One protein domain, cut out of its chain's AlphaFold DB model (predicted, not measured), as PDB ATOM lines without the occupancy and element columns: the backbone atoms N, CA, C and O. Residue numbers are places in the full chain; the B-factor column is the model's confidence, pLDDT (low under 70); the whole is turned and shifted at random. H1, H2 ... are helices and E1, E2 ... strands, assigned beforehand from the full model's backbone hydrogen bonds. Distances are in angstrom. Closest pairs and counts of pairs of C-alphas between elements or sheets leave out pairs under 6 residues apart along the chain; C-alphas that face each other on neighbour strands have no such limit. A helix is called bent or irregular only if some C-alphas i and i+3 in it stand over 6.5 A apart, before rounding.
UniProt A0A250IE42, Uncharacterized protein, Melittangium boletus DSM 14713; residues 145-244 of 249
ATOM      1  N   ARG A 145     120.960  77.074 129.223       86.38
ATOM      2  CA  ARG A 145     121.196  76.847 130.659       86.38
ATOM      3  C   ARG A 145     120.167  77.577 131.521       86.38
ATOM      4  O   ARG A 145     119.560  76.954 132.377       86.38
ATOM      5  N   GLU A 146     119.904  78.848 131.231       87.25
ATOM      6  CA  GLU A 146     118.875  79.630 131.932       87.25
ATOM      7  C   GLU A 146     117.462  79.080 131.704       87.25
ATOM      8  O   GLU A 146     116.623  79.125 132.601       87.25
ATOM      9  N   ARG A 147     117.165  78.534 130.517       89.44
ATOM     10  CA  ARG A 147     115.892  77.839 130.279       89.44
ATOM     11  C   ARG A 147     115.787  76.584 131.143       89.44
ATOM     12  O   ARG A 147     114.782  76.438 131.824       89.44
ATOM     13  N   LEU A 148     116.825  75.747 131.189       92.25
ATOM     14  CA  LEU A 148     116.853  74.556 132.047       92.25
ATOM     15  C   LEU A 148     116.754  74.905 133.538       92.25
ATOM     16  O   LEU A 148     116.042  74.231 134.275       92.25
ATOM     17  N   GLU A 149     117.443  75.952 133.993       93.00
ATOM     18  CA  GLU A 149     117.373  76.428 135.381       93.00
ATOM     19  C   GLU A 149     115.965  76.941 135.730       93.00
ATOM     20  O   GLU A 149     115.442  76.603 136.793       93.00
ATOM     21  N   ARG A 150     115.299  77.668 134.819       94.06
ATOM     22  CA  ARG A 150     113.897  78.095 134.987       94.06
ATOM     23  C   ARG A 150     112.925  76.921 135.003       94.06
ATOM     24  O   ARG A 150     112.013  76.906 135.825       94.06
ATOM     25  N   GLU A 151     113.105  75.954 134.108       95.12
ATOM     26  CA  GLU A 151     112.289  74.737 134.062       95.12
ATOM     27  C   GLU A 151     112.428  73.947 135.369       95.12
ATOM     28  O   GLU A 151     111.415  73.660 136.008       95.12
ATOM     29  N   ARG A 152     113.661  73.719 135.844       95.38
ATOM     30  CA  ARG A 152     113.932  73.061 137.134       95.38
ATOM     31  C   ARG A 152     113.340  73.821 138.318       95.38
ATOM     32  O   ARG A 152     112.737  73.201 139.190       95.38
ATOM     33  N   LEU A 153     113.486  75.149 138.356       96.06
ATOM     34  CA  LEU A 153     112.911  75.967 139.425       96.06
ATOM     35  C   LEU A 153     111.378  75.888 139.420       96.06
ATOM     36  O   LEU A 153     110.771  75.790 140.487       96.06
ATOM     37  N   CYS A 154     110.755  75.897 138.239       96.31
ATOM     38  CA  CYS A 154     109.307  75.756 138.102       96.31
ATOM     39  C   CYS A 154     108.836  74.391 138.612       96.31
ATOM     40  O   CYS A 154     107.927  74.325 139.439       96.31
ATOM     41  N   GLU A 155     109.481  73.308 138.173       95.38
ATOM     42  CA  GLU A 155     109.155  71.948 138.613       95.38
ATOM     43  C   GLU A 155     109.323  71.786 140.129       95.38
ATOM     44  O   GLU A 155     108.424  71.274 140.795       95.38
ATOM     45  N   PHE A 156     110.419  72.292 140.699       96.06
ATOM     46  CA  PHE A 156     110.656  72.241 142.141       96.06
ATOM     47  C   PHE A 156     109.613  73.053 142.928       96.06
ATOM     48  O   PHE A 156     109.092  72.585 143.941       96.06
ATOM     49  N   ALA A 157     109.245  74.242 142.447       96.25
ATOM     50  CA  ALA A 157     108.184  75.045 143.050       96.25
ATOM     51  C   ALA A 157     106.811  74.353 142.971       96.25
ATOM     52  O   ALA A 157     106.036  74.408 143.927       96.25
ATOM     53  N   LEU A 158     106.520  73.665 141.862       95.81
ATOM     54  CA  LEU A 158     105.296  72.885 141.697       95.81
ATOM     55  C   LEU A 158     105.250  71.697 142.669       95.81
ATOM     56  O   LEU A 158     104.192  71.431 143.239       95.81
ATOM     57  N   LEU A 159     106.376  71.012 142.885       95.50
ATOM     58  CA  LEU A 159     106.492  69.925 143.865       95.50
ATOM     59  C   LEU A 159     106.237  70.423 145.295       95.50
ATOM     60  O   LEU A 159     105.360  69.889 145.968       95.50
ATOM     61  N   GLN A 160     106.895  71.504 145.717       96.06
ATOM     62  CA  GLN A 160     106.689  72.104 147.045       96.06
ATOM     63  C   GLN A 160     105.232  72.529 147.274       96.06
ATOM     64  O   GLN A 160     104.637  72.283 148.323       96.06
ATOM     65  N   ALA A 161     104.612  73.141 146.266       94.62
ATOM     66  CA  ALA A 161     103.220  73.554 146.363       94.62
ATOM     67  C   ALA A 161     102.244  72.355 146.394       94.62
ATOM     68  O   ALA A 161     101.198  72.445 147.041       94.62
ATOM     69  N   ARG A 162     102.585  71.214 145.771       94.00
ATOM     70  CA  ARG A 162     101.834  69.945 145.908       94.00
ATOM     71  C   ARG A 162     101.970  69.323 147.295       94.00
ATOM     72  O   ARG A 162     101.012  68.727 147.775       94.00
ATOM     73  N   GLU A 163     103.112  69.502 147.949       95.81
ATOM     74  CA  GLU A 163     103.348  69.085 149.340       95.81
ATOM     75  C   GLU A 163     102.617  69.972 150.366       95.81
ATOM     76  O   GLU A 163     102.713  69.752 151.571       95.81
ATOM     77  N   GLY A 164     101.843  70.961 149.906       94.62
ATOM     78  CA  GLY A 164     101.026  71.819 150.759       94.62
ATOM     79  C   GLY A 164     101.752  73.064 151.266       94.62
ATOM     80  O   GLY A 164     101.219  73.776 152.120       94.62
ATOM     81  N   VAL A 165     102.941  73.380 150.736       95.38
ATOM     82  CA  VAL A 165     103.618  74.638 151.056       95.38
ATOM     83  C   VAL A 165     102.788  75.808 150.524       95.38
ATOM     84  O   VAL A 165     102.611  75.989 149.322       95.38
ATOM     85  N   THR A 166     102.264  76.617 151.446       92.75
ATOM     86  CA  THR A 166     101.513  77.837 151.109       92.75
ATOM     87  C   THR A 166     102.376  78.832 150.329       92.75
ATOM     88  O   THR A 166     103.596  78.871 150.479       92.75
ATOM     89  N   MET A 167     101.748  79.703 149.536       84.06
ATOM     90  CA  MET A 167     102.471  80.649 148.677       84.06
ATOM     91  C   MET A 167     103.370  81.631 149.418       84.06
ATOM     92  O   MET A 167     104.456  81.953 148.939       84.06
ATOM     93  N   GLU A 168     102.953  82.053 150.609       87.69
ATOM     94  CA  GLU A 168     103.765  82.904 151.478       87.69
ATOM     95  C   GLU A 168     105.074  82.207 151.890       87.69
ATOM     96  O   GLU A 168     106.128  82.833 151.999       87.69
ATOM     97  N   HIS A 169     105.026  80.882 152.051       93.62
ATOM     98  CA  HIS A 169     106.164  80.059 152.442       93.62
ATOM     99  C   HIS A 169     106.958  79.513 151.254       93.62
ATOM    100  O   HIS A 169     108.129  79.179 151.431       93.62
ATOM    101  N   LEU A 170     106.370  79.459 150.055       93.75
ATOM    102  CA  LEU A 170     107.009  78.900 148.866       93.75
ATOM    103  C   LEU A 170     108.289  79.661 148.511       93.75
ATOM    104  O   LEU A 170     109.339  79.048 148.358       93.75
ATOM    105  N   SER A 171     108.242  80.995 148.476       90.25
ATOM    106  CA  SER A 171     109.431  81.822 148.208       90.25
ATOM    107  C   SER A 171     110.562  81.549 149.210       90.25
ATOM    108  O   SER A 171     111.717  81.370 148.827       90.25
ATOM    109  N   ARG A 172     110.223  81.428 150.498       93.75
ATOM    110  CA  ARG A 172     111.176  81.120 151.571       93.75
ATOM    111  C   ARG A 172     111.722  79.693 151.465       93.75
ATOM    112  O   ARG A 172     112.889  79.483 151.779       93.75
ATOM    113  N   ALA A 173     110.909  78.731 151.034       94.62
ATOM    114  CA  ALA A 173     111.334  77.352 150.805       94.62
ATOM    115  C   ALA A 173     112.325  77.260 149.635       94.62
ATOM    116  O   ALA A 173     113.370  76.628 149.772       94.62
ATOM    117  N   LEU A 174     112.054  77.966 148.531       95.44
ATOM    118  CA  LEU A 174     112.956  78.039 147.379       95.44
ATOM    119  C   LEU A 174     114.308  78.664 147.746       95.44
ATOM    120  O   LEU A 174     115.345  78.145 147.361       95.44
ATOM    121  N   LEU A 175     114.311  79.728 148.553       94.81
ATOM    122  CA  LEU A 175     115.546  80.385 148.999       94.81
ATOM    123  C   LEU A 175     116.367  79.561 150.008       94.81
ATOM    124  O   LEU A 175     117.542  79.858 150.222       94.81
ATOM    125  N   ARG A 176     115.767  78.552 150.656       95.19
ATOM    126  CA  ARG A 176     116.464  77.664 151.604       95.19
ATOM    127  C   ARG A 176     117.205  76.516 150.924       95.19
ATOM    128  O   ARG A 176     118.136  75.990 151.522       95.19
ATOM    129  N   SER A 177     116.777  76.110 149.732       94.56
ATOM    130  CA  SER A 177     117.401  75.014 148.992       94.56
ATOM    131  C   SER A 177     118.660  75.508 148.282       94.56
ATOM    132  O   SER A 177     118.602  76.468 147.520       94.56
ATOM    133  N   GLU A 178     119.798  74.854 148.523       94.25
ATOM    134  CA  GLU A 178     121.094  75.244 147.951       94.25
ATOM    135  C   GLU A 178     121.079  75.198 146.414       94.25
ATOM    136  O   GLU A 178     121.579  76.118 145.769       94.25
ATOM    137  N   ASP A 179     120.385  74.213 145.834       93.31
ATOM    138  CA  ASP A 179     120.297  74.009 144.383       93.31
ATOM    139  C   ASP A 179     119.461  75.069 143.652       93.31
ATOM    140  O   ASP A 179     119.671  75.328 142.466       93.31
ATOM    141  N   THR A 180     118.472  75.665 144.327       94.44
ATOM    142  CA  THR A 180     117.535  76.613 143.700       94.44
ATOM    143  C   THR A 180     117.718  78.044 144.173       94.44
ATOM    144  O   THR A 180     117.187  78.949 143.527       94.44
ATOM    145  N   ARG A 181     118.492  78.277 145.239       94.50
ATOM    146  CA  ARG A 181     118.683  79.598 145.847       94.50
ATOM    147  C   ARG A 181     119.146  80.652 144.845       94.50
ATOM    148  O   ARG A 181     118.500  81.688 144.736       94.50
ATOM    149  N   GLU A 182     120.203  80.378 144.084       92.44
ATOM    150  CA  GLU A 182     120.764  81.341 143.121       92.44
ATOM    151  C   GLU A 182     119.746  81.745 142.037       92.44
ATOM    152  O   GLU A 182     119.675  82.901 141.616       92.44
ATOM    153  N   VAL A 183     118.916  80.801 141.586       93.00
ATOM    154  CA  VAL A 183     117.889  81.058 140.566       93.00
ATOM    155  C   VAL A 183     116.672  81.751 141.193       93.00
ATOM    156  O   VAL A 183     116.120  82.682 140.612       93.00
ATOM    157  N   ALA A 184     116.272  81.356 142.404       94.81
ATOM    158  CA  ALA A 184     115.144  81.934 143.135       94.81
ATOM    159  C   ALA A 184     115.397  83.382 143.599       94.81
ATOM    160  O   ALA A 184     114.453  84.170 143.706       94.81
ATOM    161  N   GLU A 185     116.656  83.757 143.841       93.38
ATOM    162  CA  GLU A 185     117.051  85.146 144.113       93.38
ATOM    163  C   GLU A 185     116.844  86.045 142.876       93.38
ATOM    164  O   GLU A 185     116.454  87.202 143.026       93.38
ATOM    165  N   ARG A 186     116.996  85.498 141.658       92.56
ATOM    166  CA  ARG A 186     116.860  86.226 140.378       92.56
ATOM    167  C   ARG A 186     115.468  86.153 139.739       92.56
ATOM    168  O   ARG A 186     115.160  86.940 138.846       92.56
ATOM    169  N   MET A 187     114.616  85.237 140.196       94.50
ATOM    170  CA  MET A 187     113.293  84.982 139.617       94.50
ATOM    171  C   MET A 187     112.162  85.329 140.594       94.50
ATOM    172  O   MET A 187     112.307  85.253 141.818       94.50
ATOM    173  N   PHE A 188     111.009  85.703 140.050       95.12
ATOM    174  CA  PHE A 188     109.726  85.685 140.738       95.12
ATOM    175  C   PHE A 188     109.019  84.358 140.481       95.12
ATOM    176  O   PHE A 188     109.110  83.788 139.394       95.12
ATOM    177  N   VAL A 189     108.295  83.880 141.493       94.81
ATOM    178  CA  VAL A 189     107.484  82.665 141.414       94.81
ATOM    179  C   VAL A 189     106.069  83.011 141.843       94.81
ATOM    180  O   VAL A 189     105.831  83.380 142.993       94.81
ATOM    181  N   ALA A 190     105.136  82.895 140.909       94.38
ATOM    182  CA  ALA A 190     103.713  83.070 141.144       94.38
ATOM    183  C   ALA A 190     102.998  81.726 140.986       94.38
ATOM    184  O   ALA A 190     103.434  80.870 140.217       94.38
ATOM    185  N   SER A 191     101.883  81.536 141.686       92.62
ATOM    186  CA  SER A 191     101.015  80.380 141.471       92.62
ATOM    187  C   SER A 191      99.589  80.807 141.197       92.62
ATOM    188  O   SER A 191      99.144  81.882 141.598       92.62
ATOM    189  N   ARG A 192      98.857  79.926 140.527       91.50
ATOM    190  CA  ARG A 192      97.428  80.067 140.291       91.50
ATOM    191  C   ARG A 192      96.787  78.692 140.313       91.50
ATOM    192  O   ARG A 192      97.271  77.775 139.659       91.50
ATOM    193  N   ARG A 193      95.667  78.560 141.022       91.19
ATOM    194  CA  ARG A 193      94.770  77.408 140.882       91.19
ATOM    195  C   ARG A 193      93.768  77.700 139.767       91.19
ATOM    196  O   ARG A 193      93.047  78.699 139.821       91.19
ATOM    197  N   GLY A 194      93.797  76.878 138.728       86.94
ATOM    198  CA  GLY A 194      92.859  76.893 137.612       86.94
ATOM    199  C   GLY A 194      91.558  76.142 137.924       86.94
ATOM    200  O   GLY A 194      91.378  75.638 139.037       86.94
ATOM    201  N   PRO A 195      90.636  76.057 136.950       88.06
ATOM    202  CA  PRO A 195      89.441  75.224 137.069       88.06
ATOM    203  C   PRO A 195      89.824  73.761 137.344       88.06
ATOM    204  O   PRO A 195      90.797  73.253 136.789       88.06
ATOM    205  N   GLY A 196      89.071  73.096 138.226       87.88
ATOM    206  CA  GLY A 196      89.371  71.725 138.659       87.88
ATOM    207  C   GLY A 196      90.539  71.609 139.646       87.88
ATOM    208  O   GLY A 196      91.177  70.565 139.693       87.88
ATOM    209  N   ASP A 197      90.844  72.679 140.390       86.88
ATOM    210  CA  ASP A 197      91.956  72.754 141.359       86.88
ATOM    211  C   ASP A 197      93.345  72.490 140.740       86.88
ATOM    212  O   ASP A 197      94.311  72.144 141.419       86.88
ATOM    213  N   ALA A 198      93.468  72.679 139.422       90.25
ATOM    214  CA  ALA A 198      94.723  72.495 138.712       90.25
ATOM    215  C   ALA A 198      95.726  73.585 139.117       90.25
ATOM    216  O   ALA A 198      95.572  74.755 138.765       90.25
ATOM    217  N   LEU A 199      96.765  73.214 139.861       92.44
ATOM    218  CA  LEU A 199      97.819  74.132 140.276       92.44
ATOM    219  C   LEU A 199      98.765  74.424 139.103       92.44
ATOM    220  O   LEU A 199      99.339  73.507 138.517       92.44
ATOM    221  N   GLY A 200      98.948  75.705 138.791       93.38
ATOM    222  CA  GLY A 200      99.961  76.212 137.872       93.38
ATOM    223  C   GLY A 200     100.955  77.117 138.594       93.38
ATOM    224  O   GLY A 200     100.556  77.936 139.420       93.38
ATOM    225  N   ILE A 201     102.233  76.983 138.260       95.50
ATOM    226  CA  ILE A 201     103.325  77.850 138.703       95.50
ATOM    227  C   ILE A 201     103.853  78.614 137.492       95.50
ATOM    228  O   ILE A 201     104.007  78.042 136.414       95.50
ATOM    229  N   LEU A 202     104.129  79.900 137.675       96.38
ATOM    230  CA  LEU A 202     104.781  80.767 136.704       96.38
ATOM    231  C   LEU A 202     106.070  81.313 137.318       96.38
ATOM    232  O   LEU A 202     106.035  81.976 138.355       96.38
ATOM    233  N   VAL A 203     107.194  81.039 136.666       96.31
ATOM    234  CA  VAL A 203     108.522  81.537 137.029       96.31
ATOM    235  C   VAL A 203     108.961  82.552 135.985       96.31
ATOM    236  O   VAL A 203     108.922  82.254 134.794       96.31
ATOM    237  N   PHE A 204     109.378  83.744 136.396       96.06
ATOM    238  CA  PHE A 204     109.787  84.796 135.464       96.06
ATOM    239  C   PHE A 204     110.877  85.700 136.067       96.06
ATOM    240  O   PHE A 204     110.973  85.767 137.292       96.06
ATOM    241  N   PRO A 205     111.717  86.367 135.253       94.56
ATOM    242  CA  PRO A 205     112.801  87.215 135.751       94.56
ATOM    243  C   PRO A 205     112.302  88.380 136.603       94.56
ATOM    244  O   PRO A 205     111.215  88.913 136.373       94.56
ATOM    245  N   ARG A 206     113.117  88.796 137.579       92.94
ATOM    246  CA  ARG A 206     112.863  90.023 138.350       92.94
ATOM    247  C   ARG A 206     113.208  91.294 137.576       92.94
ATOM    248  O   ARG A 206     112.576  92.319 137.820       92.94
ATOM    249  N   ASP A 207     114.189  91.232 136.675       88.12
ATOM    250  CA  ASP A 207     114.550  92.349 135.799       88.12
ATOM    251  C   ASP A 207     113.465  92.524 134.718       88.12
ATOM    252  O   ASP A 207     113.211  91.582 133.959       88.12
ATOM    253  N   PRO A 208     112.809  93.699 134.622       88.69
ATOM    254  CA  PRO A 208     111.789  93.954 133.607       88.69
ATOM    255  C   PRO A 208     112.327  93.832 132.176       88.69
ATOM    256  O   PRO A 208     111.597  93.396 131.291       88.69
ATOM    257  N   THR A 209     113.600  94.159 131.952       86.50
ATOM    258  CA  THR A 209     114.244  94.059 130.636       86.50
ATOM    259  C   THR A 209     114.375  92.599 130.215       86.50
ATOM    260  O   THR A 209     114.030  92.239 129.091       86.50
ATOM    261  N   GLU A 210     114.817  91.732 131.135       88.94
ATOM    262  CA  GLU A 210     114.863  90.291 130.878       88.94
ATOM    263  C   GLU A 210     113.453  89.725 130.716       88.94
ATOM    264  O   GLU A 210     113.205  88.958 129.793       88.94
ATOM    265  N   LEU A 211     112.492  90.132 131.549       93.00
ATOM    266  CA  LEU A 211     111.102  89.706 131.397       93.00
ATOM    267  C   LEU A 211     110.548  90.036 130.000       93.00
ATOM    268  O   LEU A 211     109.894  89.183 129.399       93.00
ATOM    269  N   GLU A 212     110.805  91.235 129.475       92.12
ATOM    270  CA  GLU A 212     110.393  91.634 128.125       92.12
ATOM    271  C   GLU A 212     111.064  90.792 127.030       92.12
ATOM    272  O   GLU A 212     110.388  90.405 126.072       92.12
ATOM    273  N   GLU A 213     112.355  90.475 127.187       89.94
ATOM    274  CA  GLU A 213     113.159  89.720 126.216       89.94
ATOM    275  C   GLU A 213     112.824  88.217 126.204       89.94
ATOM    276  O   GLU A 213     112.623  87.626 125.140       89.94
ATOM    277  N   ILE A 214     112.757  87.583 127.381       91.12
ATOM    278  CA  ILE A 214     112.692  86.117 127.527       91.12
ATOM    279  C   ILE A 214     111.368  85.582 128.087       91.12
ATOM    280  O   ILE A 214     111.170  84.361 128.079       91.12
ATOM    281  N   GLY A 215     110.472  86.448 128.567       94.81
ATOM    282  CA  GLY A 215     109.187  86.055 129.146       94.81
ATOM    283  C   GLY A 215     109.320  85.237 130.438       94.81
ATOM    284  O   GLY A 215     110.226  85.438 131.243       94.81
ATOM    285  N   GLY A 216     108.401  84.294 130.644       95.62
ATOM    286  CA  GLY A 216     108.371  83.381 131.788       95.62
ATOM    287  C   GLY A 216     108.332  81.907 131.384       95.62
ATOM    288  O   GLY A 216     108.229  81.555 130.212       95.62
ATOM    289  N   THR A 217     108.379  81.031 132.380       96.69
ATOM    290  CA  THR A 217     108.190  79.586 132.249       96.69
ATOM    291  C   THR A 217     107.032  79.170 133.139       96.69
ATOM    292  O   THR A 217     107.041  79.433 134.341       96.69
ATOM    293  N   ARG A 218     106.028  78.515 132.559       96.00
ATOM    294  CA  ARG A 218     104.864  77.997 133.276       96.00
ATOM    295  C   ARG A 218     104.900  76.478 133.328       96.00
ATOM    296  O   ARG A 218     105.141  75.838 132.312       96.00
ATOM    297  N   CYS A 219     104.600  75.914 134.486       95.94
ATOM    298  CA  CYS A 219     104.416  74.480 134.699       95.94
ATOM    299  C   CYS A 219     103.119  74.251 135.488       95.94
ATOM    300  O   CYS A 219     102.637  75.152 136.177       95.94
ATOM    301  N   GLY A 220     102.508  73.074 135.370       94.19
ATOM    302  CA  GLY A 220     101.236  72.794 136.032       94.19
ATOM    303  C   GLY A 220     101.006  71.319 136.309       94.19
ATOM    304  O   GLY A 220     101.820  70.471 135.959       94.19
ATOM    305  N   THR A 221      99.895  71.002 136.974       85.69
ATOM    306  CA  THR A 221      99.601  69.630 137.410       85.69
ATOM    307  C   THR A 221      99.239  68.649 136.293       85.69
ATOM    308  O   THR A 221      99.225  67.448 136.556       85.69
ATOM    309  N   GLY A 222      98.949  69.132 135.082       80.12
ATOM    310  CA  GLY A 222      98.622  68.298 133.923       80.12
ATOM    311  C   GLY A 222      99.843  67.650 133.259       80.12
ATOM    312  O   GLY A 222     100.977  67.832 133.686       80.12
ATOM    313  N   ALA A 223      99.615  66.929 132.157       74.94
ATOM    314  CA  ALA A 223     100.683  66.382 131.306       74.94
ATOM    315  C   ALA A 223     101.493  67.466 130.556       74.94
ATOM    316  O   ALA A 223     102.385  67.149 129.764       74.94
ATOM    317  N   GLU A 224     101.178  68.744 130.775       78.00
ATOM    318  CA  GLU A 224     101.905  69.864 130.199       78.00
ATOM    319  C   GLU A 224     103.264  70.007 130.885       78.00
ATOM    320  O   GLU A 224     103.373  70.405 132.045       78.00
ATOM    321  N   ARG A 225     104.314  69.688 130.126       86.12
ATOM    322  CA  ARG A 225     105.688  70.060 130.469       86.12
ATOM    323  C   ARG A 225     105.800  71.574 130.626       86.12
ATOM    324  O   ARG A 225     104.977  72.326 130.100       86.12
ATOM    325  N   ALA A 226     106.860  72.006 131.305       93.00
ATOM    326  CA  ALA A 226     107.210  73.411 131.394       93.00
ATOM    327  C   ALA A 226     107.186  74.070 129.999       93.00
ATOM    328  O   ALA A 226     107.807  73.588 129.049       93.00
ATOM    329  N   ARG A 227     106.418  75.152 129.872       95.12
ATOM    330  CA  ARG A 227     106.201  75.886 128.624       95.12
ATOM    331  C   ARG A 227     106.661  77.325 128.794       95.12
ATOM    332  O   ARG A 227     106.374  77.962 129.804       95.12
ATOM    333  N   LEU A 228     107.334  77.847 127.774       94.75
ATOM    334  CA  LEU A 228     107.681  79.263 127.698       94.75
ATOM    335  C   LEU A 228     106.429  80.108 127.456       94.75
ATOM    336  O   LEU A 228     105.610  79.796 126.587       94.75
ATOM    337  N   VAL A 229     106.313  81.180 128.226       96.06
ATOM    338  CA  VAL A 229     105.201  82.124 128.222       96.06
ATOM    339  C   VAL A 229     105.752  83.491 127.812       96.06
ATOM    340  O   VAL A 229     106.665  83.983 128.474       96.06
ATOM    341  N   PRO A 230     105.257  84.120 126.735       96.56
ATOM    342  CA  PRO A 230     105.717  85.445 126.331       96.56
ATOM    343  C   PRO A 230     105.372  86.502 127.391       96.56
ATOM    344  O   PRO A 230     104.399  86.364 128.133       96.56
ATOM    345  N   SER A 231     106.138  87.592 127.432       95.38
ATOM    346  CA  SER A 231     105.993  88.683 128.414       95.38
ATOM    347  C   SER A 231     104.563  89.228 128.524       95.38
ATOM    348  O   SER A 231     104.066  89.464 129.622       95.38
ATOM    349  N   ARG A 232     103.850  89.342 127.396       96.25
ATOM    350  CA  ARG A 232     102.444  89.772 127.360       96.25
ATOM    351  C   ARG A 232     101.517  88.853 128.165       96.25
ATOM    352  O   ARG A 232     100.675  89.353 128.904       96.25
ATOM    353  N   GLU A 233     101.687  87.538 128.041       95.94
ATOM    354  CA  GLU A 233     100.900  86.549 128.792       95.94
ATOM    355  C   GLU A 233     101.286  86.534 130.280       95.94
ATOM    356  O   GLU A 233     100.432  86.302 131.134       95.94
ATOM    357  N   VAL A 234     102.550  86.830 130.618       95.38
ATOM    358  CA  VAL A 234     102.967  87.023 132.018       95.38
ATOM    359  C   VAL A 234     102.230  88.217 132.625       95.38
ATOM    360  O   VAL A 234     101.632  88.079 133.689       95.38
ATOM    361  N   SER A 235     102.195  89.362 131.942       93.75
ATOM    362  CA  SER A 235     101.479  90.555 132.418       93.75
ATOM    363  C   SER A 235      99.976  90.319 132.584       93.75
ATOM    364  O   SER A 235      99.385  90.791 133.557       93.75
ATOM    365  N   GLU A 236      99.356  89.561 131.678       93.69
ATOM    366  CA  GLU A 236      97.954  89.138 131.795       93.69
ATOM    367  C   GLU A 236      97.747  88.241 133.024       93.69
ATOM    368  O   GLU A 236      96.867  88.500 133.847       93.69
ATOM    369  N   PHE A 237      98.630  87.258 133.225       90.38
ATOM    370  CA  PHE A 237      98.605  86.384 134.397       90.38
ATOM    371  C   PHE A 237      98.748  87.161 135.716       90.38
ATOM    372  O   PHE A 237      98.052  86.854 136.685       90.38
ATOM    373  N   LEU A 238      99.632  88.164 135.768       90.69
ATOM    374  CA  LEU A 238      99.823  89.017 136.948       90.69
ATOM    375  C   LEU A 238      98.630  89.949 137.192       90.69
ATOM    376  O   LEU A 238      98.228  90.150 138.339       90.69
ATOM    377  N   SER A 239      98.042  90.489 136.124       89.69
ATOM    378  CA  SER A 239      96.863  91.356 136.211       89.69
ATOM    379  C   SER A 239      95.670  90.597 136.792       89.69
ATOM    380  O   SER A 239      95.035  91.084 137.725       89.69
ATOM    381  N   ASP A 240      95.442  89.362 136.338       86.25
ATOM    382  CA  ASP A 240      94.410  88.469 136.877       86.25
ATOM    383  C   ASP A 240      94.563  88.207 138.387       86.25
ATOM    384  O   ASP A 240      93.564  88.039 139.091       86.25
ATOM    385  N   MET A 241      95.796  88.167 138.909       81.69
ATOM    386  CA  MET A 241      96.036  87.974 140.345       81.69
ATOM    387  C   MET A 241      95.676  89.214 141.168       81.69
ATOM    388  O   MET A 241      95.114  89.076 142.254       81.69
ATOM    389  N   ASN A 242      95.944  90.416 140.649       77.25
ATOM    390  CA  ASN A 242      95.609  91.675 141.326       77.25
ATOM    391  C   ASN A 242      94.096  91.962 141.347       77.25
ATOM    392  O   ASN A 242      93.625  92.726 142.186       77.25
ATOM    393  N   VAL A 243      93.322  91.326 140.462       61.75
ATOM    394  CA  VAL A 243      91.859  91.484 140.365       61.75
ATOM    395  C   VAL A 243      91.099  90.688 141.440       61.75
ATOM    396  O   VAL A 243      89.877  90.785 141.513       61.75
ATOM    397  N   ARG A 244      91.769  89.954 142.345       53.31
ATOM    398  CA  ARG A 244      91.114  89.349 143.525       53.31
ATOM    399  C   ARG A 244      91.335  90.162 144.812       53.31
ATOM    400  O   ARG A 244      92.123  89.746 145.661       53.31
TER     401      ARG A 244
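What this domain is: This is residues 145 to 244 of the 249 residues of an uncharacterized protein of Melittangium boletus DSM 14713 (UniProt A0A250IE42). A twisted four-stranded sheet lies between helices: the long H1 runs slantwise over one face with H2 and H3 crossing at steep angles on that side, and H5 covers the other face, giving three layers, helices on both faces of a sheet. The short H4 sits at one end of the sheet, beside the strands. The 100 residues printed hold, in order, H1 H2 H3 E1 E2 H4 E3 E4 H5; the sheet's order is E1 E2 E3 E4, all antiparallel, and the class is mixed. The whole is compact, with a radius of gyration of the C-alphas of 12.6 A and spans of 33 by 32 by 26 A.

How they stand to each other: Start with H1, residues 145 to 162, which is on the sheet of E1, residues 187 to 193, E2, 199 to 205, E3, 216 to 220, and E4, 227 to 229. Its height over the sheet is 8.1 A, and its closest C-alphas to E2 are Cys 154 and Val 203, 5.9 A. H2, residues 167 to 176, touches residues 157 to 161 of H1 alone, closest at the C-alphas of Ala 161 and Leu 170, 7.0 A, at a steep tilt of 52 degrees, opposite ways. H3, residues 178 to 186, touches H2, closest at the C-alphas of Leu 175 and Arg 181, 4.5 A. H2 is only just irregular, with C-alphas 168 and 171 6.6 A apart; H3 is irregular, with C-alphas 179 and 182 7.5 A apart. In hairpin E1 and E2 look at N 190 and O 202, 2.9 A; between E2 and E3, at N 203 and O 217, 2.8 A; in hairpin E3 and E4, at N 218 and O 227, 2.8 A. H4, residues 208 to 214, touches residue 231 alone of H5, residues 231 to 242, with C-alphas 212 and 231 5.3 A apart. H5 is on the opposite face from H1, at a height over the sheet of 9.5 A. Every O i to N i+4 pair is within hydrogen-bond range in H1, H4 and H5, but 4 of 6 in H2 and 2 of 5 in H3, where 3 of 6 O i to N i+3 pairs are.

Where its parts are: Find C-alpha 145 at (121.196, 76.847, 130.659); H1 runs 25.6 A from there. E1 begins at C-alpha 187, (113.293, 84.982, 139.617), and runs 20.1 A; E2 runs 20.4 A. H5 runs 16.8 A to C-alpha 242 at (95.609, 91.675, 141.326).

The domain as a whole: The two C-alphas farthest apart, Arg 145 and Arg 244, are 35.0 A apart. The printed part has no cut and no long link. The mean pLDDT of the printed part is 91.5; residues 243 to 244 are under 70.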